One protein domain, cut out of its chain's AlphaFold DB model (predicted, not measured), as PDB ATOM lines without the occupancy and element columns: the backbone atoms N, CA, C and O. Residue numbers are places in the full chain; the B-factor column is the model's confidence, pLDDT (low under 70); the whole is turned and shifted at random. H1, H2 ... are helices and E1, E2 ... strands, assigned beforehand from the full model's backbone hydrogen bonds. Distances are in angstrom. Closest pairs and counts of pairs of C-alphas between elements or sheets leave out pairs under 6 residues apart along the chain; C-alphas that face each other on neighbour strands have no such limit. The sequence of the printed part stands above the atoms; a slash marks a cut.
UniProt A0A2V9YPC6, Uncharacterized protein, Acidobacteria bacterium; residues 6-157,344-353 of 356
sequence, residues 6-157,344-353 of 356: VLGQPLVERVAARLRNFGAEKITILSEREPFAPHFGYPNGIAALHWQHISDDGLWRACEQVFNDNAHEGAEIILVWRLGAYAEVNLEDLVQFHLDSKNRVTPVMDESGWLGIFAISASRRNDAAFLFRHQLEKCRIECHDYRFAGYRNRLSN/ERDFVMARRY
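Overview. This is residues 6 to 157 and 344 to 353 of the 356 residues of an uncharacterized protein of Acidobacteria bacterium (UniProt A0A2V9YPC6). A twisted six-stranded sheet forms the core, with H1 and H3 packed on one face and H2 on the other, in three layers. H4 lies side by side with H2 and only grazes the sheet. The printed part has 162 residues, with four named helices and six named strands in the order H1, E1, E2, H2, E3, H3, E4, E5, H4, E6 along the chain; the mixed sheet has the order E2, E1, E6, E3, E5, E4. The class is mixed, helices and strands, with under half of the residues in named elements. The whole is compact, with a radius of gyration of the C-alphas of 14.9 A, rounded, and spans 42 by 33 by 30 A.

Along the chain. From Val 6 the printed part leads to H1, residues 11 to 21, 15.3 A long, beginning at C-alpha 11 (-5.331, -33.868, -19.147). E1 is residues 27 to 31, E2 residues 50 to 53, and H2 residues 59 to 72, 19.8 A long. E3, residues 77 to 82, is followed by H3, residues 91 to 100. E4 is residues 105 to 110; E5, residues 113 to 121, is 21.3 A long and bends by 73 degrees at residue 116. H4 is residues 125 to 133. E6, residues 347 to 352, is 17.2 A long and ends at C-alpha 352 (8.520, -18.107, -22.609).

Arrangement. In the sheet, E2 and E1 are parallel, with N 52 and O 29 2.9 A apart. The other neighbours are antiparallel: E1 and E6 (N 349 to O 28, 3.0 A), E6 and E3 (N 79 to O 350, 2.8 A), E3 and E5 (N 82 to O 116, 2.8 A), and the hairpin E4 and E5 (N 106 to O 119, 2.8 A). H1 is over E6 at a height of 9.4 A, along the strands; the closest C-alphas, Leu 19 and Ala 350, are 6.6 A apart. On the same face, H3 runs across the strands at a height of 8.9 A. H2, on the opposite face, touches H4 at a shallow tilt of 15 degrees, opposite ways, with the C-alphas of Trp 60 and Phe 132 closest at 5.5 A. Two split strand-helix-strand units, their parallel strands not neighbours, are E2, H2, E3 with a right-handed crossover and E3, H3, E4 with a left-handed one. In H1, H2, H3 and H4 every O i to N i+4 pair is within hydrogen-bond range.

Size, cuts and confidence. The farthest C-alphas, Pro 43 and Glu 142, are 44.9 A apart. Residues 158 to 343 are not printed; C-alphas 157 and 344 are 10.3 A apart across the cut. The link E1 to E2 is long. The mean pLDDT of the printed part is 84.5; residues 34 to 49, 56 and 344 to 353 are under 70.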
ATOM      1  N   VAL A   6      -7.537 -38.455 -16.285       93.50
ATOM      2  CA  VAL A   6      -6.756 -39.662 -16.543       93.50
ATOM      3  C   VAL A   6      -5.973 -39.951 -15.276       93.50
ATOM      4  O   VAL A   6      -5.024 -39.230 -14.950       93.50
ATOM      5  N   LEU A   7      -6.382 -40.989 -14.542       95.56
ATOM      6  CA  LEU A   7      -5.728 -41.436 -13.311       95.56
ATOM      7  C   LEU A   7      -5.668 -40.329 -12.247       95.56
ATOM      8  O   LEU A   7      -4.611 -40.018 -11.689       95.56
ATOM      9  N   GLY A   8      -6.825 -39.711 -12.010       90.62
ATOM     10  CA  GLY A   8      -7.071 -38.714 -10.976       90.62
ATOM     11  C   GLY A   8      -6.851 -37.270 -11.391       90.62
ATOM     12  O   GLY A   8      -7.319 -36.380 -10.690       90.62
ATOM     13  N   GLN A   9      -6.175 -36.995 -12.503       89.12
ATOM     14  CA  GLN A   9      -5.877 -35.620 -12.904       89.12
ATOM     15  C   GLN A   9      -6.350 -35.338 -14.336       89.12
ATOM     16  O   GLN A   9      -6.072 -36.154 -15.222       89.12
ATOM     17  N   PRO A  10      -7.016 -34.192 -14.587       87.31
ATOM     18  CA  PRO A  10      -7.401 -33.776 -15.931       87.31
ATOM     19  C   PRO A  10      -6.207 -33.634 -16.871       87.31
ATOM     20  O   PRO A  10      -5.150 -33.133 -16.480       87.31
ATOM     21  N   LEU A  11      -6.389 -33.999 -18.140       88.56
ATOM     22  CA  LEU A  11      -5.331 -33.868 -19.147       88.56
ATOM     23  C   LEU A  11      -4.853 -32.426 -19.325       88.56
ATOM     24  O   LEU A  11      -3.650 -32.190 -19.432       88.56
ATOM     25  N   VAL A  12      -5.773 -31.461 -19.281       87.81
ATOM     26  CA  VAL A  12      -5.456 -30.028 -19.347       87.81
ATOM     27  C   VAL A  12      -4.479 -29.599 -18.254       87.81
ATOM     28  O   VAL A  12      -3.542 -28.846 -18.519       87.81
ATOM     29  N   GLU A  13      -4.634 -30.123 -17.040       85.88
ATOM     30  CA  GLU A  13      -3.734 -29.809 -15.933       85.88
ATOM     31  C   GLU A  13      -2.362 -30.454 -16.117       85.88
ATOM     32  O   GLU A  13      -1.348 -29.839 -15.788       85.88
ATOM     33  N   ARG A  14      -2.311 -31.667 -16.682       89.19
ATOM     34  CA  ARG A  14      -1.051 -32.359 -16.990       89.19
ATOM     35  C   ARG A  14      -0.253 -31.608 -18.054       89.19
ATOM     36  O   ARG A  14       0.951 -31.412 -17.895       89.19
ATOM     37  N   VAL A  15      -0.923 -31.128 -19.101       91.56
ATOM     38  CA  VAL A  15      -0.297 -30.292 -20.137       91.56
ATOM     39  C   VAL A  15       0.150 -28.951 -19.557       91.56
ATOM     40  O   VAL A  15       1.291 -28.543 -19.769       91.56
ATOM     41  N   ALA A  16      -0.689 -28.297 -18.752       88.88
ATOM     42  CA  ALA A  16      -0.316 -27.058 -18.079       88.88
ATOM     43  C   ALA A  16       0.899 -27.234 -17.152       88.88
ATOM     44  O   ALA A  16       1.790 -26.388 -17.146       88.88
ATOM     45  N   ALA A  17       0.976 -28.334 -16.398       87.44
ATOM     46  CA  ALA A  17       2.137 -28.650 -15.568       87.44
ATOM     47  C   ALA A  17       3.407 -28.832 -16.412       87.44
ATOM     48  O   ALA A  17       4.455 -28.300 -16.053       87.44
ATOM     49  N   ARG A  18       3.314 -29.503 -17.569       90.44
ATOM     50  CA  ARG A  18       4.442 -29.651 -18.505       90.44
ATOM     51  C   ARG A  18       4.930 -28.301 -19.032       90.44
ATOM     52  O   ARG A  18       6.131 -28.055 -19.050       90.44
ATOM     53  N   LEU A  19       4.008 -27.417 -19.403       91.44
ATOM     54  CA  LEU A  19       4.328 -26.062 -19.857       91.44
ATOM     55  C   LEU A  19       4.980 -25.232 -18.742       91.44
ATOM     56  O   LEU A  19       5.974 -24.558 -18.994       91.44
ATOM     57  N   ARG A  20       4.493 -25.323 -17.497       88.69
ATOM     58  CA  ARG A  20       5.140 -24.662 -16.348       88.69
ATOM     59  C   ARG A  20       6.542 -25.193 -16.085       88.69
ATOM     60  O   ARG A  20       7.450 -24.395 -15.895       88.69
ATOM     61  N   ASN A  21       6.728 -26.512 -16.110       89.25
ATOM     62  CA  ASN A  21       8.039 -27.134 -15.908       89.25
ATOM     63  C   ASN A  21       9.037 -26.748 -17.008       89.25
ATOM     64  O   ASN A  21      10.230 -26.670 -16.745       89.25
ATOM     65  N   PHE A  22       8.551 -26.463 -18.217       90.06
ATOM     66  CA  PHE A  22       9.350 -25.894 -19.302       90.06
ATOM     67  C   PHE A  22       9.741 -24.417 -19.078       90.06
ATOM     68  O   PHE A  22      10.604 -23.893 -19.778       90.06
ATOM     69  N   GLY A  23       9.131 -23.739 -18.105       88.62
ATOM     70  CA  GLY A  23       9.369 -22.326 -17.809       88.62
ATOM     71  C   GLY A  23       8.323 -21.386 -18.404       88.62
ATOM     72  O   GLY A  23       8.609 -20.207 -18.596       88.62
ATOM     73  N   ALA A  24       7.120 -21.878 -18.724       87.50
ATOM     74  CA  ALA A  24       6.050 -20.996 -19.165       87.50
ATOM     75  C   ALA A  24       5.539 -20.111 -18.017       87.50
ATOM     76  O   ALA A  24       5.019 -20.619 -17.022       87.50
ATOM     77  N   GLU A  25       5.638 -18.792 -18.179       80.25
ATOM     78  CA  GLU A  25       5.297 -17.823 -17.127       80.25
ATOM     79  C   GLU A  25       3.788 -17.609 -16.987       80.25
ATOM     80  O   GLU A  25       3.244 -17.563 -15.884       80.25
ATOM     81  N   LYS A  26       3.098 -17.501 -18.126       86.44
ATOM     82  CA  LYS A  26       1.652 -17.283 -18.209       86.44
ATOM     83  C   LYS A  26       1.030 -18.402 -19.023       86.44
ATOM     84  O   LYS A  26       1.485 -18.690 -20.130       86.44
ATOM     85  N   ILE A  27      -0.001 -19.026 -18.456       89.44
ATOM     86  CA  ILE A  27      -0.778 -20.075 -19.114       89.44
ATOM     87  C   ILE A  27      -2.257 -19.707 -19.054       89.44
ATOM     88  O   ILE A  27      -2.828 -19.561 -17.966       89.44
ATOM     89  N   THR A  28      -2.867 -19.581 -20.228       91.06
ATOM     90  CA  THR A  28      -4.293 -19.284 -20.391       91.06
ATOM     91  C   THR A  28      -4.982 -20.487 -21.016       91.06
ATOM     92  O   THR A  28      -4.497 -21.038 -22.007       91.06
ATOM     93  N   ILE A  29      -6.104 -20.898 -20.425       89.00
ATOM     94  CA  ILE A  29      -6.936 -21.983 -20.942       89.00
ATOM     95  C   ILE A  29      -8.243 -21.406 -21.459       89.00
ATOM     96  O   ILE A  29      -8.913 -20.645 -20.758       89.00
ATOM     97  N   LEU A  30      -8.588 -21.804 -22.678       89.69
ATOM     98  CA  LEU A  30      -9.801 -21.409 -23.378       89.69
ATOM     99  C   LEU A  30     -10.641 -22.660 -23.632       89.69
ATOM    100  O   LEU A  30     -10.120 -23.660 -24.132       89.69
ATOM    101  N   SER A  31     -11.922 -22.605 -23.272       86.38
ATOM    102  CA  SER A  31     -12.833 -23.746 -23.392       86.38
ATOM    103  C   SER A  31     -14.277 -23.300 -23.603       86.38
ATOM    104  O   SER A  31     -14.787 -22.439 -22.880       86.38
ATOM    105  N   GLU A  32     -14.952 -23.957 -24.547       83.38
ATOM    106  CA  GLU A  32     -16.404 -23.859 -24.772       83.38
ATOM    107  C   GLU A  32     -17.209 -24.541 -23.659       83.38
ATOM    108  O   GLU A  32     -18.374 -24.238 -23.440       83.38
ATOM    109  N   ARG A  33     -16.596 -25.460 -22.905       74.38
ATOM    110  CA  ARG A  33     -17.250 -26.138 -21.781       74.38
ATOM    111  C   ARG A  33     -16.837 -25.502 -20.470       74.38
ATOM    112  O   ARG A  33     -15.655 -25.221 -20.264       74.38
ATOM    113  N   GLU A  34     -17.784 -25.321 -19.559       68.31
ATOM    114  CA  GLU A  34     -17.424 -25.042 -18.175       68.31
ATOM    115  C   GLU A  34     -16.710 -26.260 -17.563       68.31
ATOM    116  O   GLU A  34     -17.070 -27.411 -17.843       68.31
ATOM    117  N   PRO A  35     -15.694 -26.042 -16.715       63.97
ATOM    118  CA  PRO A  35     -15.064 -27.131 -15.990       63.97
ATOM    119  C   PRO A  35     -16.103 -27.778 -15.067       63.97
ATOM    120  O   PRO A  35     -16.838 -27.092 -14.357       63.97
ATOM    121  N   PHE A  36     -16.151 -29.110 -15.028       57.44
ATOM    122  CA  PHE A  36     -17.104 -29.843 -14.190       57.44
ATOM    123  C   PHE A  36     -16.758 -29.670 -12.694       57.44
ATOM    124  O   PHE A  36     -15.975 -30.412 -12.103       57.44
ATOM    125  N   ALA A  37     -17.287 -28.617 -12.072       52.38
ATOM    126  CA  ALA A  37     -16.878 -28.106 -10.764       52.38
ATOM    127  C   ALA A  37     -17.017 -29.149  -9.632       52.38
ATOM    128  O   ALA A  37     -18.113 -29.323  -9.102       52.38
ATOM    129  N   PRO A  38     -15.924 -29.809  -9.186       50.41
ATOM    130  CA  PRO A  38     -14.792 -29.099  -8.612       50.41
ATOM    131  C   PRO A  38     -13.468 -29.796  -8.987       50.41
ATOM    132  O   PRO A  38     -12.941 -30.591  -8.207       50.41
ATOM    133  N   HIS A  39     -12.945 -29.545 -10.187       49.94
ATOM    134  CA  HIS A  39     -11.603 -30.013 -10.576       49.94
ATOM    135  C   HIS A  39     -10.490 -29.287  -9.791       49.94
ATOM    136  O   HIS A  39      -9.456 -29.873  -9.503       49.94
ATOM    137  N   PHE A  40     -10.747 -28.067  -9.304       48.44
ATOM    138  CA  PHE A  40      -9.743 -27.198  -8.666       48.44
ATOM    139  C   PHE A  40      -9.482 -27.481  -7.173       48.44
ATOM    140  O   PHE A  40      -9.072 -26.604  -6.419       48.44
ATOM    141  N   GLY A  41      -9.758 -28.706  -6.722       42.88
ATOM    142  CA  GLY A  41      -9.647 -29.131  -5.324       42.88
ATOM    143  C   GLY A  41      -8.393 -29.939  -4.993       42.88
ATOM    144  O   GLY A  41      -8.411 -30.675  -4.004       42.88
ATOM    145  N   TYR A  42      -7.333 -29.859  -5.803       45.16
ATOM    146  CA  TYR A  42      -6.030 -30.396  -5.416       45.16
ATOM    147  C   TYR A  42      -5.339 -29.407  -4.472       45.16
ATOM    148  O   TYR A  42      -5.133 -28.264  -4.873       45.16
ATOM    149  N   PRO A  43      -4.944 -29.816  -3.247       40.78
ATOM    150  CA  PRO A  43      -4.394 -28.910  -2.234       40.78
ATOM    151  C   PRO A  43      -3.193 -28.068  -2.695       40.78
ATOM    152  O   PRO A  43      -2.941 -27.031  -2.102       40.78
ATOM    153  N   ASN A  44      -2.503 -28.479  -3.770       45.56
ATOM    154  CA  ASN A  44      -1.344 -27.794  -4.355       45.56
ATOM    155  C   ASN A  44      -1.448 -27.594  -5.884       45.56
ATOM    156  O   ASN A  44      -0.459 -27.289  -6.546       45.56
ATOM    157  N   GLY A  45      -2.625 -27.808  -6.474       46.38
ATOM    158  CA  GLY A  45      -2.791 -27.882  -7.920       46.38
ATOM    159  C   GLY A  45      -3.615 -26.728  -8.461       46.38
ATOM    160  O   GLY A  45      -4.806 -26.870  -8.684       46.38
ATOM    161  N   ILE A  46      -2.945 -25.625  -8.794       49.16
ATOM    162  CA  ILE A  46      -3.388 -24.752  -9.882       49.16
ATOM    163  C   ILE A  46      -4.561 -23.778  -9.598       49.16
ATOM    164  O   ILE A  46      -5.394 -23.500 -10.457       49.16
ATOM    165  N   ALA A  47      -4.524 -23.085  -8.462       44.91
ATOM    166  CA  ALA A  47      -5.277 -21.831  -8.285       44.91
ATOM    167  C   ALA A  47      -4.796 -20.673  -9.211       44.91
ATOM    168  O   ALA A  47      -5.317 -19.567  -9.139       44.91
ATOM    169  N   ALA A  48      -3.800 -20.922 -10.076       53.16
ATOM    170  CA  ALA A  48      -3.114 -19.941 -10.923       53.16
ATOM    171  C   ALA A  48      -3.233 -20.209 -12.442       53.16
ATOM    172  O   ALA A  48      -2.423 -19.691 -13.209       53.16
ATOM    173  N   LEU A  49      -4.152 -21.069 -12.909       67.62
ATOM    174  CA  LEU A  49      -4.465 -21.108 -14.348       67.62
ATOM    175  C   LEU A  49      -5.553 -20.094 -14.655       67.62
ATOM    176  O   LEU A  49      -6.625 -20.123 -14.056       67.62
ATOM    177  N   HIS A  50      -5.269 -19.216 -15.614       78.12
ATOM    178  CA  HIS A  50      -6.250 -18.263 -16.097       78.12
ATOM    179  C   HIS A  50      -7.230 -18.991 -17.020       78.12
ATOM    180  O   HIS A  50      -6.948 -19.194 -18.203       78.12
ATOM    181  N   TRP A  51      -8.368 -19.404 -16.472       81.75
ATOM    182  CA  TRP A  51      -9.439 -20.043 -17.227       81.75
ATOM    183  C   TRP A  51     -10.400 -19.002 -17.801       81.75
ATOM    184  O   TRP A  51     -10.867 -18.125 -17.079       81.75
ATOM    185  N   GLN A  52     -10.732 -19.127 -19.082       85.50
ATOM    186  CA  GLN A  52     -11.789 -18.355 -19.725       85.50
ATOM    187  C   GLN A  52     -12.798 -19.320 -20.345       85.50
ATOM    188  O   GLN A  52     -12.482 -20.058 -21.282       85.50
ATOM    189  N   HIS A  53     -14.015 -19.321 -19.801       83.81
ATOM    190  CA  HIS A  53     -15.144 -19.968 -20.452       83.81
ATOM    191  C   HIS A  53     -15.619 -19.066 -21.590       83.81
ATOM    192  O   HIS A  53     -15.885 -17.884 -21.369       83.81
ATOM    193  N   ILE A  54     -15.685 -19.618 -22.797       84.75
ATOM    194  CA  ILE A  54     -16.103 -18.889 -23.988       84.75
ATOM    195  C   ILE A  54     -17.435 -19.467 -24.447       84.75
ATOM    196  O   ILE A  54     -17.526 -20.662 -24.700       84.75
ATOM    197  N   SER A  55     -18.459 -18.623 -24.546       77.62
ATOM    198  CA  SER A  55     -19.744 -19.019 -25.123       77.62
ATOM    199  C   SER A  55     -19.590 -19.405 -26.599       77.62
ATOM    200  O   SER A  55     -18.687 -18.899 -27.278       77.62
ATOM    201  N   ASP A  56     -20.494 -20.256 -27.083       67.31
ATOM    202  CA  ASP A  56     -20.474 -20.846 -28.427       67.31
ATOM    203  C   ASP A  56     -20.139 -19.834 -29.551       67.31
ATOM    204  O   ASP A  56     -20.518 -18.661 -29.506       67.31
ATOM    205  N   ASP A  57     -19.369 -20.297 -30.544       71.94
ATOM    206  CA  ASP A  57     -18.820 -19.560 -31.704       71.94
ATOM    207  C   ASP A  57     -17.771 -18.460 -31.421       71.94
ATOM    208  O   ASP A  57     -17.187 -17.887 -32.351       71.94
ATOM    209  N   GLY A  58     -17.459 -18.172 -30.152       86.88
ATOM    210  CA  GLY A  58     -16.466 -17.161 -29.764       86.88
ATOM    211  C   GLY A  58     -15.024 -17.664 -29.641       86.88
ATOM    212  O   GLY A  58     -14.089 -16.861 -29.640       86.88
ATOM    213  N   LEU A  59     -14.821 -18.980 -29.542       89.38
ATOM    214  CA  LEU A  59     -13.567 -19.567 -29.064       89.38
ATOM    215  C   LEU A  59     -12.337 -19.168 -29.887       89.38
ATOM    216  O   LEU A  59     -11.329 -18.734 -29.339       89.38
ATOM    217  N   TRP A  60     -12.428 -19.254 -31.213       92.06
ATOM    218  CA  TRP A  60     -11.316 -18.916 -32.103       92.06
ATOM    219  C   TRP A  60     -10.960 -17.429 -32.076       92.06
ATOM    220  O   TRP A  60      -9.786 -17.073 -32.171       92.06
ATOM    221  N   ARG A  61     -11.961 -16.560 -31.889       92.62
ATOM    222  CA  ARG A  61     -11.736 -15.122 -31.694       92.62
ATOM    223  C   ARG A  61     -11.059 -14.854 -30.353       92.62
ATOM    224  O   ARG A  61     -10.139 -14.047 -30.299       92.62
ATOM    225  N   ALA A  62     -11.461 -15.570 -29.304       93.50
ATOM    226  CA  ALA A  62     -10.815 -15.490 -27.999       93.50
ATOM    227  C   ALA A  62      -9.355 -15.979 -28.054       93.50
ATOM    228  O   ALA A  62      -8.480 -15.333 -27.488       93.50
ATOM    229  N   CYS A  63      -9.057 -17.047 -28.808       94.25
ATOM    230  CA  CYS A  63      -7.682 -17.480 -29.084       94.25
ATOM    231  C   CYS A  63      -6.851 -16.373 -29.757       94.25
ATOM    232  O   CYS A  63      -5.735 -16.095 -29.319       94.25
ATOM    233  N   GLU A  64      -7.393 -15.717 -30.792       95.38
ATOM    234  CA  GLU A  64      -6.730 -14.594 -31.477       95.38
ATOM    235  C   GLU A  64      -6.489 -13.415 -30.519       95.38
ATOM    236  O   GLU A  64      -5.396 -12.845 -30.504       95.38
ATOM    237  N   GLN A  65      -7.467 -13.083 -29.673       94.88
ATOM    238  CA  GLN A  65      -7.345 -12.025 -28.670       94.88
ATOM    239  C   GLN A  65      -6.269 -12.348 -27.623       94.88
ATOM    240  O   GLN A  65      -5.349 -11.557 -27.443       94.88
ATOM    241  N   VAL A  66      -6.314 -13.533 -27.005       95.06
ATOM    242  CA  VAL A  66      -5.326 -13.962 -26.002       95.06
ATOM    243  C   VAL A  66      -3.915 -13.997 -26.589       95.06
ATOM    244  O   VAL A  66      -2.959 -13.595 -25.922       95.06
ATOM    245  N   PHE A  67      -3.761 -14.436 -27.840       96.38
ATOM    246  CA  PHE A  67      -2.476 -14.373 -28.533       96.38
ATOM    247  C   PHE A  67      -1.978 -12.926 -28.664       96.38
ATOM    248  O   PHE A  67      -0.826 -12.637 -28.340       96.38
ATOM    249  N   ASN A  68      -2.843 -12.015 -29.119       96.44
ATOM    250  CA  ASN A  68      -2.499 -10.606 -29.299       96.44
ATOM    251  C   ASN A  68      -2.140  -9.921 -27.977       96.44
ATOM    252  O   ASN A  68      -1.170  -9.163 -27.951       96.44
ATOM    253  N   ASP A  69      -2.859 -10.225 -26.898       94.81
ATOM    254  CA  ASP A  69      -2.590  -9.698 -25.560       94.81
ATOM    255  C   ASP A  69      -1.201 -10.140 -25.077       94.81
ATOM    256  O   ASP A  69      -0.368  -9.306 -24.725       94.81
ATOM    257  N   ASN A  70      -0.879 -11.437 -25.175       93.50
ATOM    258  CA  ASN A  70       0.451 -11.947 -24.818       93.50
ATOM    259  C   ASN A  70       1.563 -11.355 -25.703       93.50
ATOM    260  O   ASN A  70       2.653 -11.048 -25.218       93.50
ATOM    261  N   ALA A  71       1.300 -11.167 -26.999       94.31
ATOM    262  CA  ALA A  71       2.245 -10.528 -27.910       94.31
ATOM    263  C   ALA A  71       2.450  -9.037 -27.588       94.31
ATOM    264  O   ALA A  71       3.546  -8.516 -27.781       94.31
ATOM    265  N   HIS A  72       1.415  -8.333 -27.123       94.69
ATOM    266  CA  HIS A  72       1.510  -6.938 -26.688       94.69
ATOM    267  C   HIS A  72       2.256  -6.805 -25.355       94.69
ATOM    268  O   HIS A  72       3.066  -5.898 -25.196       94.69
ATOM    269  N   GLU A  73       2.071  -7.764 -24.449       92.25
ATOM    270  CA  GLU A  73       2.821  -7.882 -23.193       92.25
ATOM    271  C   GLU A  73       4.300  -8.280 -23.401       92.25
ATOM    272  O   GLU A  73       5.033  -8.438 -22.423       92.25
ATOM    273  N   GLY A  74       4.755  -8.456 -24.649       92.06
ATOM    274  CA  GLY A  74       6.160  -8.658 -25.014       92.06
ATOM    275  C   GLY A  74       6.602 -10.115 -25.144       92.06
ATOM    276  O   GLY A  74       7.770 -10.412 -24.899       92.06
ATOM    277  N   ALA A  75       5.691 -11.059 -25.410       92.19
ATOM    278  CA  ALA A  75       6.087 -12.444 -25.660       92.19
ATOM    279  C   ALA A  75       6.968 -12.502 -26.913       92.19
ATOM    280  O   ALA A  75       6.732 -11.754 -27.857       92.19
ATOM    281  N   GLU A  76       7.951 -13.400 -26.950       92.75
ATOM    282  CA  GLU A  76       8.735 -13.657 -28.167       92.75
ATOM    283  C   GLU A  76       8.167 -14.854 -28.927       92.75
ATOM    284  O   GLU A  76       7.920 -14.780 -30.133       92.75
ATOM    285  N   ILE A  77       7.887 -15.935 -28.194       95.56
ATOM    286  CA  ILE A  77       7.266 -17.157 -28.697       95.56
ATOM    287  C   ILE A  77       6.064 -17.493 -27.817       95.56
ATOM    288  O   ILE A  77       6.139 -17.472 -26.585       95.56
ATOM    289  N   ILE A  78       4.954 -17.820 -28.470       96.81
ATOM    290  CA  ILE A  78       3.734 -18.310 -27.837       96.81
ATOM    291  C   ILE A  78       3.521 -19.749 -28.306       96.81
ATOM    292  O   ILE A  78       3.445 -20.026 -29.505       96.81
ATOM    293  N   LEU A  79       3.440 -20.666 -27.347       96.88
ATOM    294  CA  LEU A  79       3.067 -22.055 -27.566       96.88
ATOM    295  C   LEU A  79       1.544 -22.164 -27.540       96.88
ATOM    296  O   LEU A  79       0.902 -21.690 -26.603       96.88
ATOM    297  N   VAL A  80       0.974 -22.809 -28.551       95.94
ATOM    298  CA  VAL A  80      -0.460 -23.091 -28.657       95.94
ATOM    299  C   VAL A  80      -0.647 -24.599 -28.696       95.94
ATOM    300  O   VAL A  80      -0.064 -25.270 -29.541       95.94
ATOM    301  N   TRP A  81      -1.473 -25.134 -27.801       94.31
ATOM    302  CA  TRP A  81      -1.739 -26.564 -27.692       94.31
ATOM    303  C   TRP A  81      -3.241 -26.821 -27.653       94.31
ATOM    304  O   TRP A  81      -3.911 -26.537 -26.667       94.31
ATOM    305  N   ARG A  82      -3.781 -27.404 -28.718       91.69
ATOM    306  CA  ARG A  82      -5.134 -27.956 -28.735       91.69
ATOM    307  C   ARG A  82      -5.125 -29.348 -28.117       91.69
ATOM    308  O   ARG A  82      -4.465 -30.244 -28.637       91.69
ATOM    309  N   LEU A  83      -5.879 -29.563 -27.047       85.94
ATOM    310  CA  LEU A  83      -6.007 -30.844 -26.345       85.94
ATOM    311  C   LEU A  83      -6.898 -31.845 -27.103       85.94
ATOM    312  O   LEU A  83      -7.743 -32.509 -26.512       85.94
ATOM    313  N   GLY A  84      -6.694 -31.938 -28.417       80.81
ATOM    314  CA  GLY A  84      -7.202 -33.017 -29.256       80.81
ATOM    315  C   GLY A  84      -6.226 -34.186 -29.343       80.81
ATOM    316  O   GLY A  84      -6.630 -35.260 -29.739       80.81
ATOM    317  N   ALA A  85      -4.960 -34.013 -28.953       89.44
ATOM    318  CA  ALA A  85      -3.996 -35.095 -28.802       89.44
ATOM    319  C   ALA A  85      -3.145 -34.871 -27.543       89.44
ATOM    320  O   ALA A  85      -2.818 -33.736 -27.180       89.44
ATOM    321  N   TYR A  86      -2.766 -35.965 -26.888       93.81
ATOM    322  CA  TYR A  86      -1.751 -35.974 -25.845       93.81
ATOM    323  C   TYR A  86      -0.431 -36.448 -26.442       93.81
ATOM    324  O   TYR A  86      -0.355 -37.545 -26.988       93.81
ATOM    325  N   ALA A  87       0.611 -35.631 -26.344       94.75
ATOM    326  CA  ALA A  87       1.935 -35.968 -26.846       94.75
ATOM    327  C   ALA A  87       3.008 -35.466 -25.887       94.75
ATOM    328  O   ALA A  87       2.926 -34.356 -25.359       94.75
ATOM    329  N   GLU A  88       4.043 -36.270 -25.684       94.94
ATOM    330  CA  GLU A  88       5.143 -35.940 -24.781       94.94
ATOM    331  C   GLU A  88       6.261 -35.196 -25.508       94.94
ATOM    332  O   GLU A  88       7.425 -35.589 -25.485       94.94
ATOM    333  N   VAL A  89       5.893 -34.088 -26.152       95.19
ATOM    334  CA  VAL A  89       6.817 -33.274 -26.948       95.19
ATOM    335  C   VAL A  89       7.913 -32.685 -26.059       95.19
ATOM    336  O   VAL A  89       7.631 -32.171 -24.966       95.19
ATOM    337  N   ASN A  90       9.166 -32.758 -26.517       94.88
ATOM    338  CA  ASN A  90      10.246 -31.967 -25.937       94.88
ATOM    339  C   ASN A  90      10.077 -30.510 -26.390       94.88
ATOM    340  O   ASN A  90      10.268 -30.178 -27.557       94.88
ATOM    341  N   LEU A  91       9.643 -29.658 -25.462       95.31
ATOM    342  CA  LEU A  91       9.335 -28.259 -25.746       95.31
ATOM    343  C   LEU A  91      10.597 -27.424 -25.993       95.31
ATOM    344  O   LEU A  91      10.525 -26.430 -26.710       95.31
ATOM    345  N   GLU A  92      11.739 -27.832 -25.436       95.62
ATOM    346  CA  GLU A  92      13.021 -27.168 -25.676       95.62
ATOM    347  C   GLU A  92      13.486 -27.399 -27.109       95.62
ATOM    348  O   GLU A  92      13.700 -26.429 -27.832       95.62
ATOM    349  N   ASP A  93      13.491 -28.656 -27.556       96.75
ATOM    350  CA  ASP A  93      13.822 -29.008 -28.940       96.75
ATOM    351  C   ASP A  93      12.862 -28.345 -29.941       96.75
ATOM    352  O   ASP A  93      13.294 -27.844 -30.978       96.75
ATOM    353  N   LEU A  94      11.561 -28.283 -29.623       97.38
ATOM    354  CA  LEU A  94      10.566 -27.604 -30.461       97.38
ATOM    355  C   LEU A  94      10.871 -26.107 -30.616       97.38
ATOM    356  O   LEU A  94      10.800 -25.567 -31.724       97.38
ATOM    357  N   VAL A  95      11.177 -25.422 -29.510       96.88
ATOM    358  CA  VAL A  95      11.501 -23.990 -29.531       96.88
ATOM    359  C   VAL A  95      12.825 -23.748 -30.249       96.88
ATOM    360  O   VAL A  95      12.900 -22.838 -31.074       96.88
ATOM    361  N   GLN A  96      13.834 -24.584 -30.007       97.00
ATOM    362  CA  GLN A  96      15.121 -24.497 -30.688       97.00
ATOM    363  C   GLN A  96      14.954 -24.672 -32.203       97.00
ATOM    364  O   GLN A  96      15.380 -23.816 -32.975       97.00
ATOM    365  N   PHE A  97      14.219 -25.699 -32.639       97.88
ATOM    366  CA  PHE A  97      13.907 -25.915 -34.051       97.88
ATOM    367  C   PHE A  97      13.159 -24.730 -34.678       97.88
ATOM    368  O   PHE A  97      13.446 -24.343 -35.813       97.88
ATOM    369  N   HIS A  98      12.199 -24.144 -33.953       97.38
ATOM    370  CA  HIS A  98      11.465 -22.959 -34.405       97.38
ATOM    371  C   HIS A  98      12.402 -21.772 -34.664       97.38
ATOM    372  O   HIS A  98      12.266 -21.099 -35.689       97.38
ATOM    373  N   LEU A  99      13.361 -21.546 -33.762       96.06
ATOM    374  CA  LEU A  99      14.351 -20.477 -33.863       96.06
ATOM    375  C   LEU A  99      15.359 -20.726 -34.994       96.06
ATOM    376  O   LEU A  99      15.541 -19.851 -35.843       96.06
ATOM    377  N   ASP A 100      15.953 -21.918 -35.053       96.56
ATOM    378  CA  ASP A 100      16.983 -22.273 -36.039       96.56
ATOM    379  C   ASP A 100      16.439 -22.249 -37.469       96.56
ATOM    380  O   ASP A 100      17.075 -21.722 -38.385       96.56
ATOM    381  N   SER A 101      15.207 -22.732 -37.648       94.19
ATOM    382  CA  SER A 101      14.512 -22.711 -38.940       94.19
ATOM    383  C   SER A 101      13.968 -21.325 -39.301       94.19
ATOM    384  O   SER A 101      13.436 -21.140 -40.394       94.19
ATOM    385  N   LYS A 102      14.062 -20.339 -38.391       93.56
ATOM    386  CA  LYS A 102      13.459 -18.999 -38.521       93.56
ATOM    387  C   LYS A 102      11.974 -19.065 -38.897       93.56
ATOM    388  O   LYS A 102      11.464 -18.233 -39.659       93.56
ATOM    389  N   ASN A 103      11.284 -20.073 -38.368       94.19
ATOM    390  CA  ASN A 103       9.885 -20.325 -38.664       94.19
ATOM    391  C   ASN A 103       9.004 -19.216 -38.086       94.19
ATOM    392  O   ASN A 103       9.272 -18.663 -37.026       94.19
ATOM    393  N   ARG A 104       7.899 -18.916 -38.772       95.12
ATOM    394  CA  ARG A 104       6.845 -18.024 -38.246       95.12
ATOM    395  C   ARG A 104       5.872 -18.783 -37.356       95.12
ATOM    396  O   ARG A 104       5.455 -18.300 -36.307       95.12
ATOM    397  N   VAL A 105       5.534 -19.983 -37.811       97.00
ATOM    398  CA  VAL A 105       4.698 -20.978 -37.153       97.00
ATOM    399  C   VAL A 105       5.414 -22.309 -37.355       97.00
ATOM    400  O   VAL A 105       5.834 -22.610 -38.468       97.00
ATOM    401  N   THR A 106       5.567 -23.092 -36.296       97.62
ATOM    402  CA  THR A 106       6.083 -24.462 -36.361       97.62
ATOM    403  C   THR A 106       4.989 -25.401 -35.870       97.62
ATOM    404  O   THR A 106       4.744 -25.428 -34.660       97.62
ATOM    405  N   PRO A 107       4.317 -26.153 -36.757       96.56
ATOM    406  CA  PRO A 107       3.438 -27.238 -36.343       96.56
ATOM    407  C   PRO A 107       4.257 -28.442 -35.864       96.56
ATOM    408  O   PRO A 107       5.263 -28.808 -36.474       96.56
ATOM    409  N   VAL A 108       3.792 -29.094 -34.802       96.81
ATOM    410  CA  VAL A 108       4.262 -30.427 -34.413       96.81
ATOM    411  C   VAL A 108       3.457 -31.473 -35.175       96.81
ATOM    412  O   VAL A 108       2.220 -31.459 -35.144       96.81
ATOM    413  N   MET A 109       4.152 -32.405 -35.822       95.19
ATOM    414  CA  MET A 109       3.537 -33.477 -36.600       95.19
ATOM    415  C   MET A 109       4.076 -34.844 -36.194       95.19
ATOM    416  O   MET A 109       5.232 -34.971 -35.798       95.19
ATOM    417  N   ASP A 110       3.248 -35.870 -36.346       93.50
ATOM    418  CA  ASP A 110       3.696 -37.258 -36.440       93.50
ATOM    419  C   ASP A 110       3.454 -37.789 -37.870       93.50
ATOM    420  O   ASP A 110       3.131 -37.030 -38.788       93.50
ATOM    421  N   GLU A 111       3.584 -39.101 -38.063       91.31
ATOM    422  CA  GLU A 111       3.337 -39.788 -39.343       91.31
ATOM    423  C   GLU A 111       1.909 -39.605 -39.890       91.31
ATOM    424  O   GLU A 111       1.695 -39.676 -41.097       91.31
ATOM    425  N   SER A 112       0.937 -39.341 -39.016       89.94
ATOM    426  CA  SER A 112      -0.477 -39.138 -39.340       89.94
ATOM    427  C   SER A 112      -0.848 -37.657 -39.510       89.94
ATOM    428  O   SER A 112      -2.011 -37.342 -39.759       89.94
ATOM    429  N   GLY A 113       0.108 -36.732 -39.359       91.94
ATOM    430  CA  GLY A 113      -0.085 -35.291 -39.546       91.94
ATOM    431  C   GLY A 113      -0.057 -34.488 -38.245       91.94
ATOM    432  O   GLY A 113       0.579 -34.868 -37.265       91.94
ATOM    433  N   TRP A 114      -0.747 -33.347 -38.211       93.19
ATOM    434  CA  TRP A 114      -0.606 -32.350 -37.140       93.19
ATOM    435  C   TRP A 114      -1.163 -32.838 -35.805       93.19
ATOM    436  O   TRP A 114      -2.271 -33.369 -35.755       93.19
ATOM    437  N   LEU A 115      -0.429 -32.611 -34.714       93.25
ATOM    438  CA  LEU A 115      -0.844 -32.972 -33.350       93.25
ATOM    439  C   LEU A 115      -1.612 -31.856 -32.625       93.25
ATOM    440  O   LEU A 115      -1.981 -32.017 -31.467       93.25
ATOM    441  N   GLY A 116      -1.850 -30.718 -33.283       93.31
ATOM    442  CA  GLY A 116      -2.515 -29.571 -32.660       93.31
ATOM    443  C   GLY A 116      -1.613 -28.768 -31.714       93.31
ATOM    444  O   GLY A 116      -2.123 -28.006 -30.898       93.31
ATOM    445  N   ILE A 117      -0.290 -28.930 -31.813       95.75
ATOM    446  CA  ILE A 117       0.714 -28.228 -31.003       95.75
ATOM    447  C   ILE A 117       1.536 -27.337 -31.931       95.75
ATOM    448  O   ILE A 117       2.011 -27.804 -32.968       95.75
ATOM    449  N   PHE A 118       1.703 -26.068 -31.568       97.06
ATOM    450  CA  PHE A 118       2.380 -25.070 -32.389       97.06
ATOM    451  C   PHE A 118       3.293 -24.185 -31.547       97.06
ATOM    452  O   PHE A 118       2.907 -23.742 -30.465       97.06
ATOM    453  N   ALA A 119       4.462 -23.857 -32.091       97.50
ATOM    454  CA  ALA A 119       5.252 -22.710 -31.655       97.50
ATOM    455  C   ALA A 119       5.064 -21.567 -32.656       97.50
ATOM    456  O   ALA A 119       5.223 -21.763 -33.862       97.50
ATOM    457  N   ILE A 120       4.692 -20.383 -32.174       97.62
ATOM    458  CA  ILE A 120       4.385 -19.228 -33.020       97.62
ATOM    459  C   ILE A 120       5.195 -18.034 -32.532       97.62
ATOM    460  O   ILE A 120       5.134 -17.691 -31.349       97.62
ATOM    461  N   SER A 121       5.907 -17.356 -33.433       96.88
ATOM    462  CA  SER A 121       6.581 -16.111 -33.061       96.88
ATOM    463  C   SER A 121       5.531 -15.021 -32.823       96.88
ATOM    464  O   SER A 121       4.704 -14.735 -33.690       96.88
ATOM    465  N   ALA A 122       5.575 -14.354 -31.674       95.75
ATOM    466  CA  ALA A 122       4.576 -13.361 -31.271       95.75
ATOM    467  C   ALA A 122       4.497 -12.141 -32.213       95.75
ATOM    468  O   ALA A 122       3.455 -11.492 -32.338       95.75
ATOM    469  N   SER A 123       5.583 -11.847 -32.938       95.38
ATOM    470  CA  SER A 123       5.625 -10.813 -33.982       95.38
ATOM    471  C   SER A 123       4.776 -11.153 -35.219       95.38
ATOM    472  O   SER A 123       4.508 -10.285 -36.049       95.38
ATOM    473  N   ARG A 124       4.315 -12.404 -35.358       95.38
ATOM    474  CA  ARG A 124       3.588 -12.935 -36.523       95.38
ATOM    475  C   ARG A 124       2.077 -13.014 -36.289       95.38
ATOM    476  O   ARG A 124       1.435 -14.024 -36.562       95.38
ATOM    477  N   ARG A 125       1.480 -11.903 -35.843       95.31
ATOM    478  CA  ARG A 125       0.039 -11.804 -35.513       95.31
ATOM    479  C   ARG A 125      -0.892 -12.194 -36.667       95.31
ATOM    480  O   ARG A 125      -1.884 -12.873 -36.446       95.31
ATOM    481  N   ASN A 126      -0.548 -11.830 -37.905       95.94
ATOM    482  CA  ASN A 126      -1.345 -12.189 -39.086       95.94
ATOM    483  C   ASN A 126      -1.318 -13.693 -39.398       95.94
ATOM    484  O   ASN A 126      -2.303 -14.222 -39.916       95.94
ATOM    485  N   ASP A 127      -0.198 -14.365 -39.120       96.25
ATOM    486  CA  ASP A 127      -0.064 -15.811 -39.305       96.25
ATOM    487  C   ASP A 127      -0.854 -16.549 -38.211       96.25
ATOM    488  O   ASP A 127      -1.611 -17.467 -38.521       96.25
ATOM    489  N   ALA A 128      -0.777 -16.076 -36.961       96.19
ATOM    490  CA  ALA A 128      -1.578 -16.586 -35.847       96.19
ATOM    491  C   ALA A 128      -3.090 -16.411 -36.085       96.19
ATOM    492  O   ALA A 128      -3.847 -17.372 -35.985       96.19
ATOM    493  N   ALA A 129      -3.534 -15.214 -36.482       96.25
ATOM    494  CA  ALA A 129      -4.931 -14.939 -36.815       96.25
ATOM    495  C   ALA A 129      -5.446 -15.847 -37.941       96.25
ATOM    496  O   ALA A 129      -6.549 -16.386 -37.858       96.25
ATOM    497  N   PHE A 130      -4.642 -16.064 -38.991       97.12
ATOM    498  CA  PHE A 130      -4.996 -17.007 -40.050       97.12
ATOM    499  C   PHE A 130      -5.144 -18.431 -39.503       97.12
ATOM    500  O   PHE A 130      -6.136 -19.089 -39.814       97.12
ATOM    501  N   LEU A 131      -4.194 -18.881 -38.679       95.44
ATOM    502  CA  LEU A 131      -4.195 -20.213 -38.078       95.44
ATOM    503  C   LEU A 131      -5.452 -20.443 -37.217       95.44
ATOM    504  O   LEU A 131      -6.112 -21.468 -37.373       95.44
ATOM    505  N   PHE A 132      -5.838 -19.480 -36.371       95.44
ATOM    506  CA  PHE A 132      -7.047 -19.580 -35.541       95.44
ATOM    507  C   PHE A 132      -8.338 -19.568 -36.363       95.44
ATOM    508  O   PHE A 132      -9.231 -20.373 -36.111       95.44
ATOM    509  N   ARG A 133      -8.435 -18.718 -37.395       94.44
ATOM    510  CA  ARG A 133      -9.606 -18.690 -38.295       94.44
ATOM    511  C   ARG A 133      -9.787 -19.992 -39.073       94.44
ATOM    512  O   ARG A 133     -10.913 -20.341 -39.408       94.44
ATOM    513  N   HIS A 134      -8.695 -20.711 -39.328       94.19
ATOM    514  CA  HIS A 134      -8.694 -22.032 -39.962       94.19
ATOM    515  C   HIS A 134      -8.561 -23.172 -38.948       94.19
ATOM    516  O   HIS A 134      -8.092 -24.248 -39.299       94.19
ATOM    517  N   GLN A 135      -8.950 -22.940 -37.693       91.62
ATOM    518  CA  GLN A 135      -9.090 -23.970 -36.662       91.62
ATOM    519  C   GLN A 135      -7.823 -24.803 -36.389       91.62
ATOM    520  O   GLN A 135      -7.896 -25.957 -35.967       91.62
ATOM    521  N   LEU A 136      -6.650 -24.200 -36.598       91.94
ATOM    522  CA  LEU A 136      -5.340 -24.854 -36.558       91.94
ATOM    523  C   LEU A 136      -5.166 -25.993 -37.577       91.94
ATOM    524  O   LEU A 136      -4.406 -26.917 -37.319       91.94
ATOM    525  N   GLU A 137      -5.849 -25.954 -38.718       90.75
ATOM    526  CA  GLU A 137      -5.743 -26.987 -39.764       90.75
ATOM    527  C   GLU A 137      -4.880 -26.543 -40.949       90.75
ATOM    528  O   GLU A 137      -4.472 -27.362 -41.772       90.75
ATOM    529  N   LYS A 138      -4.627 -25.234 -41.072       92.19
ATOM    530  CA  LYS A 138      -3.882 -24.649 -42.192       92.19
ATOM    531  C   LYS A 138      -3.013 -23.487 -41.745       92.19
ATOM    532  O   LYS A 138      -3.448 -22.626 -40.981       92.19
ATOM    533  N   CYS A 139      -1.810 -23.417 -42.305       92.69
ATOM    534  CA  CYS A 139      -0.929 -22.265 -42.173       92.69
ATOM    535  C   CYS A 139      -1.139 -21.307 -43.347       92.69
ATOM    536  O   CYS A 139      -1.470 -21.721 -44.457       92.69
ATOM    537  N   ARG A 140      -0.923 -20.011 -43.101       92.06
ATOM    538  CA  ARG A 140      -1.019 -18.967 -44.135       92.06
ATOM    539  C   ARG A 140       0.050 -19.128 -45.215       92.06
ATOM    540  O   ARG A 140      -0.179 -18.808 -46.376       92.06
ATOM    541  N   ILE A 141       1.234 -19.545 -44.786       90.12
ATOM    542  CA  ILE A 141       2.432 -19.751 -45.594       90.12
ATOM    543  C   ILE A 141       2.945 -21.146 -45.246       90.12
ATOM    544  O   ILE A 141       2.720 -21.625 -44.131       90.12
ATOM    545  N   GLU A 142       3.612 -21.795 -46.190       86.62
ATOM    546  CA  GLU A 142       4.310 -23.049 -45.933       86.62
ATOM    547  C   GLU A 142       5.295 -22.889 -44.763       86.62
ATOM    548  O   GLU A 142       5.985 -21.876 -44.634       86.62
ATOM    549  N   CYS A 143       5.284 -23.862 -43.857       86.88
ATOM    550  CA  CYS A 143       6.041 -23.849 -42.611       86.88
ATOM    551  C   CYS A 143       6.875 -25.124 -42.539       86.88
ATOM    552  O   CYS A 143       6.377 -26.180 -42.925       86.88
ATOM    553  N   HIS A 144       8.087 -25.053 -41.987       90.88
ATOM    554  CA  HIS A 144       8.818 -26.276 -41.668       90.88
ATOM    555  C   HIS A 144       8.148 -26.989 -40.488       90.88
ATOM    556  O   HIS A 144       7.860 -26.371 -39.458       90.88
ATOM    557  N   ASP A 145       7.901 -28.284 -40.647       91.75
ATOM    558  CA  ASP A 145       7.284 -29.155 -39.657       91.75
ATOM    559  C   ASP A 145       8.305 -29.709 -38.663       91.75
ATOM    560  O   ASP A 145       9.370 -30.198 -39.038       91.75
ATOM    561  N   TYR A 146       7.951 -29.683 -37.377       96.69
ATOM    562  CA  TYR A 146       8.703 -30.398 -36.355       96.69
ATOM    563  C   TYR A 146       8.165 -31.828 -36.238       96.69
ATOM    564  O   TYR A 146       7.046 -32.041 -35.758       96.69
ATOM    565  N   ARG A 147       8.955 -32.814 -36.678       96.00
ATOM    566  CA  ARG A 147       8.572 -34.231 -36.630       96.00
ATOM    567  C   ARG A 147       8.827 -34.825 -35.252       96.00
ATOM    568  O   ARG A 147       9.963 -34.905 -34.795       96.00
ATOM    569  N   PHE A 148       7.761 -35.287 -34.614       94.88
ATOM    570  CA  PHE A 148       7.784 -35.890 -33.291       94.88
ATOM    571  C   PHE A 148       7.562 -37.405 -33.368       94.88
ATOM    572  O   PHE A 148       6.569 -37.873 -33.923       94.88
ATOM    573  N   ALA A 149       8.476 -38.167 -32.763       92.50
ATOM    574  CA  ALA A 149       8.455 -39.634 -32.756       92.50
ATOM    575  C   ALA A 149       8.245 -40.255 -31.358       92.50
ATOM    576  O   ALA A 149       8.315 -41.472 -31.217       92.50
ATOM    577  N   GLY A 150       8.002 -39.444 -30.321       94.06
ATOM    578  CA  GLY A 150       7.794 -39.932 -28.952       94.06
ATOM    579  C   GLY A 150       6.369 -40.430 -28.683       94.06
ATOM    580  O   GLY A 150       5.556 -40.592 -29.600       94.06
ATOM    581  N   TYR A 151       6.058 -40.648 -27.398       96.62
ATOM    582  CA  TYR A 151       4.730 -41.098 -26.974       96.62
ATOM    583  C   TYR A 151       3.647 -40.094 -27.383       96.62
ATOM    584  O   TYR A 151       3.745 -38.892 -27.104       96.62
ATOM    585  N   ARG A 152       2.600 -40.610 -28.029       95.12
ATOM    586  CA  ARG A 152       1.473 -39.834 -28.546       95.12
ATOM    587  C   ARG A 152       0.187 -40.644 -28.501       95.12
ATOM    588  O   ARG A 152       0.181 -41.840 -28.768       95.12
ATOM    589  N   ASN A 153      -0.909 -39.961 -28.220       95.19
ATOM    590  CA  ASN A 153      -2.256 -40.492 -28.256       95.19
ATOM    591  C   ASN A 153      -3.178 -39.421 -28.852       95.19
ATOM    592  O   ASN A 153      -3.193 -38.279 -28.395       95.19
ATOM    593  N   ARG A 154      -3.920 -39.778 -29.902       91.62
ATOM    594  CA  ARG A 154      -4.719 -38.851 -30.712       91.62
ATOM    595  C   ARG A 154      -6.065 -38.483 -30.089       91.62
ATOM    596  O   ARG A 154      -6.786 -37.732 -30.733       91.62
ATOM    597  N   LEU A 155      -6.399 -39.013 -28.905       91.25
ATOM    598  CA  LEU A 155      -7.606 -38.730 -28.116       91.25
ATOM    599  C   LEU A 155      -8.892 -38.508 -28.936       91.25
ATOM    600  O   LEU A 155      -9.764 -37.728 -28.569       91.25
ATOM    601  N   SER A 156      -9.036 -39.220 -30.049       87.75
ATOM    602  CA  SER A 156     -10.082 -38.985 -31.045       87.75
ATOM    603  C   SER A 156     -11.388 -39.692 -30.691       87.75
ATOM    604  O   SER A 156     -12.434 -39.421 -31.278       87.75
ATOM    605  N   ASN A 157     -11.343 -40.653 -29.767       89.06
ATOM    606  CA  ASN A 157     -12.501 -41.420 -29.319       89.06
ATOM    607  C   ASN A 157     -12.274 -42.051 -27.930       89.06
ATOM    608  O   ASN A 157     -11.166 -42.048 -27.393       89.06
ATOM    609  N   GLU A 344     -12.968 -31.742 -30.580       40.59
ATOM    610  CA  GLU A 344     -12.772 -31.138 -29.262       40.59
ATOM    611  C   GLU A 344     -11.807 -29.945 -29.318       40.59
ATOM    612  O   GLU A 344     -10.713 -30.012 -29.896       40.59
ATOM    613  N   ARG A 345     -12.263 -28.808 -28.793       39.75
ATOM    614  CA  ARG A 345     -11.633 -27.493 -28.937       39.75
ATOM    615  C   ARG A 345     -11.101 -26.968 -27.600       39.75
ATOM    616  O   ARG A 345     -11.208 -25.791 -27.301       39.75
ATOM    617  N   ASP A 346     -10.535 -27.825 -26.764       34.09
ATOM    618  CA  ASP A 346      -9.905 -27.358 -25.525       34.09
ATOM    619  C   ASP A 346      -8.491 -26.844 -25.875       34.09
ATOM    620  O   ASP A 346      -7.694 -27.602 -26.431       34.09
ATOM    621  N   PHE A 347      -8.156 -25.577 -25.599       35.19
ATOM    622  CA  PHE A 347      -6.835 -24.998 -25.914       35.19
ATOM    623  C   PHE A 347      -6.066 -24.595 -24.660       35.19
ATOM    624  O   PHE A 347      -6.617 -23.999 -23.738       35.19
ATOM    625  N   VAL A 348      -4.757 -24.838 -24.665       34.59
ATOM    626  CA  VAL A 348      -3.795 -24.336 -23.682       34.59
ATOM    627  C   VAL A 348      -2.773 -23.471 -24.412       34.59
ATOM    628  O   VAL A 348      -2.131 -23.933 -25.353       34.59
ATOM    629  N   MET A 349      -2.612 -22.217 -23.989       35.31
ATOM    630  CA  MET A 349      -1.572 -21.318 -24.503       35.31
ATOM    631  C   MET A 349      -0.543 -21.005 -23.422       35.31
ATOM    632  O   MET A 349      -0.924 -20.791 -22.273       35.31
ATOM    633  N   ALA A 350       0.742 -20.962 -23.782       35.97
ATOM    634  CA  ALA A 350       1.859 -20.743 -22.860       35.97
ATOM    635  C   ALA A 350       2.968 -19.862 -23.459       35.97
ATOM    636  O   ALA A 350       3.234 -19.919 -24.658       35.97
ATOM    637  N   ARG A 351       3.642 -19.068 -22.618       39.44
ATOM    638  CA  ARG A 351       4.647 -18.057 -23.005       39.44
ATOM    639  C   ARG A 351       6.022 -18.319 -22.378       39.44
ATOM    640  O   ARG A 351       6.061 -18.577 -21.182       39.44
ATOM    641  N   ARG A 352       7.125 -18.130 -23.122       38.53
ATOM    642  CA  ARG A 352       8.520 -18.107 -22.609       38.53
ATOM    643  C   ARG A 352       9.260 -16.838 -23.078       38.53
ATOM    644  O   ARG A 352       9.051 -16.413 -24.214       38.53
ATOM    645  N   TYR A 353      10.115 -16.256 -22.231       37.50
ATOM    646  CA  TYR A 353      11.106 -15.236 -22.615       37.50
ATOM    647  C   TYR A 353      12.463 -15.887 -22.934       37.50
ATOM    648  O   TYR A 353      12.866 -16.847 -22.272       37.50
TER     649      TYR A 353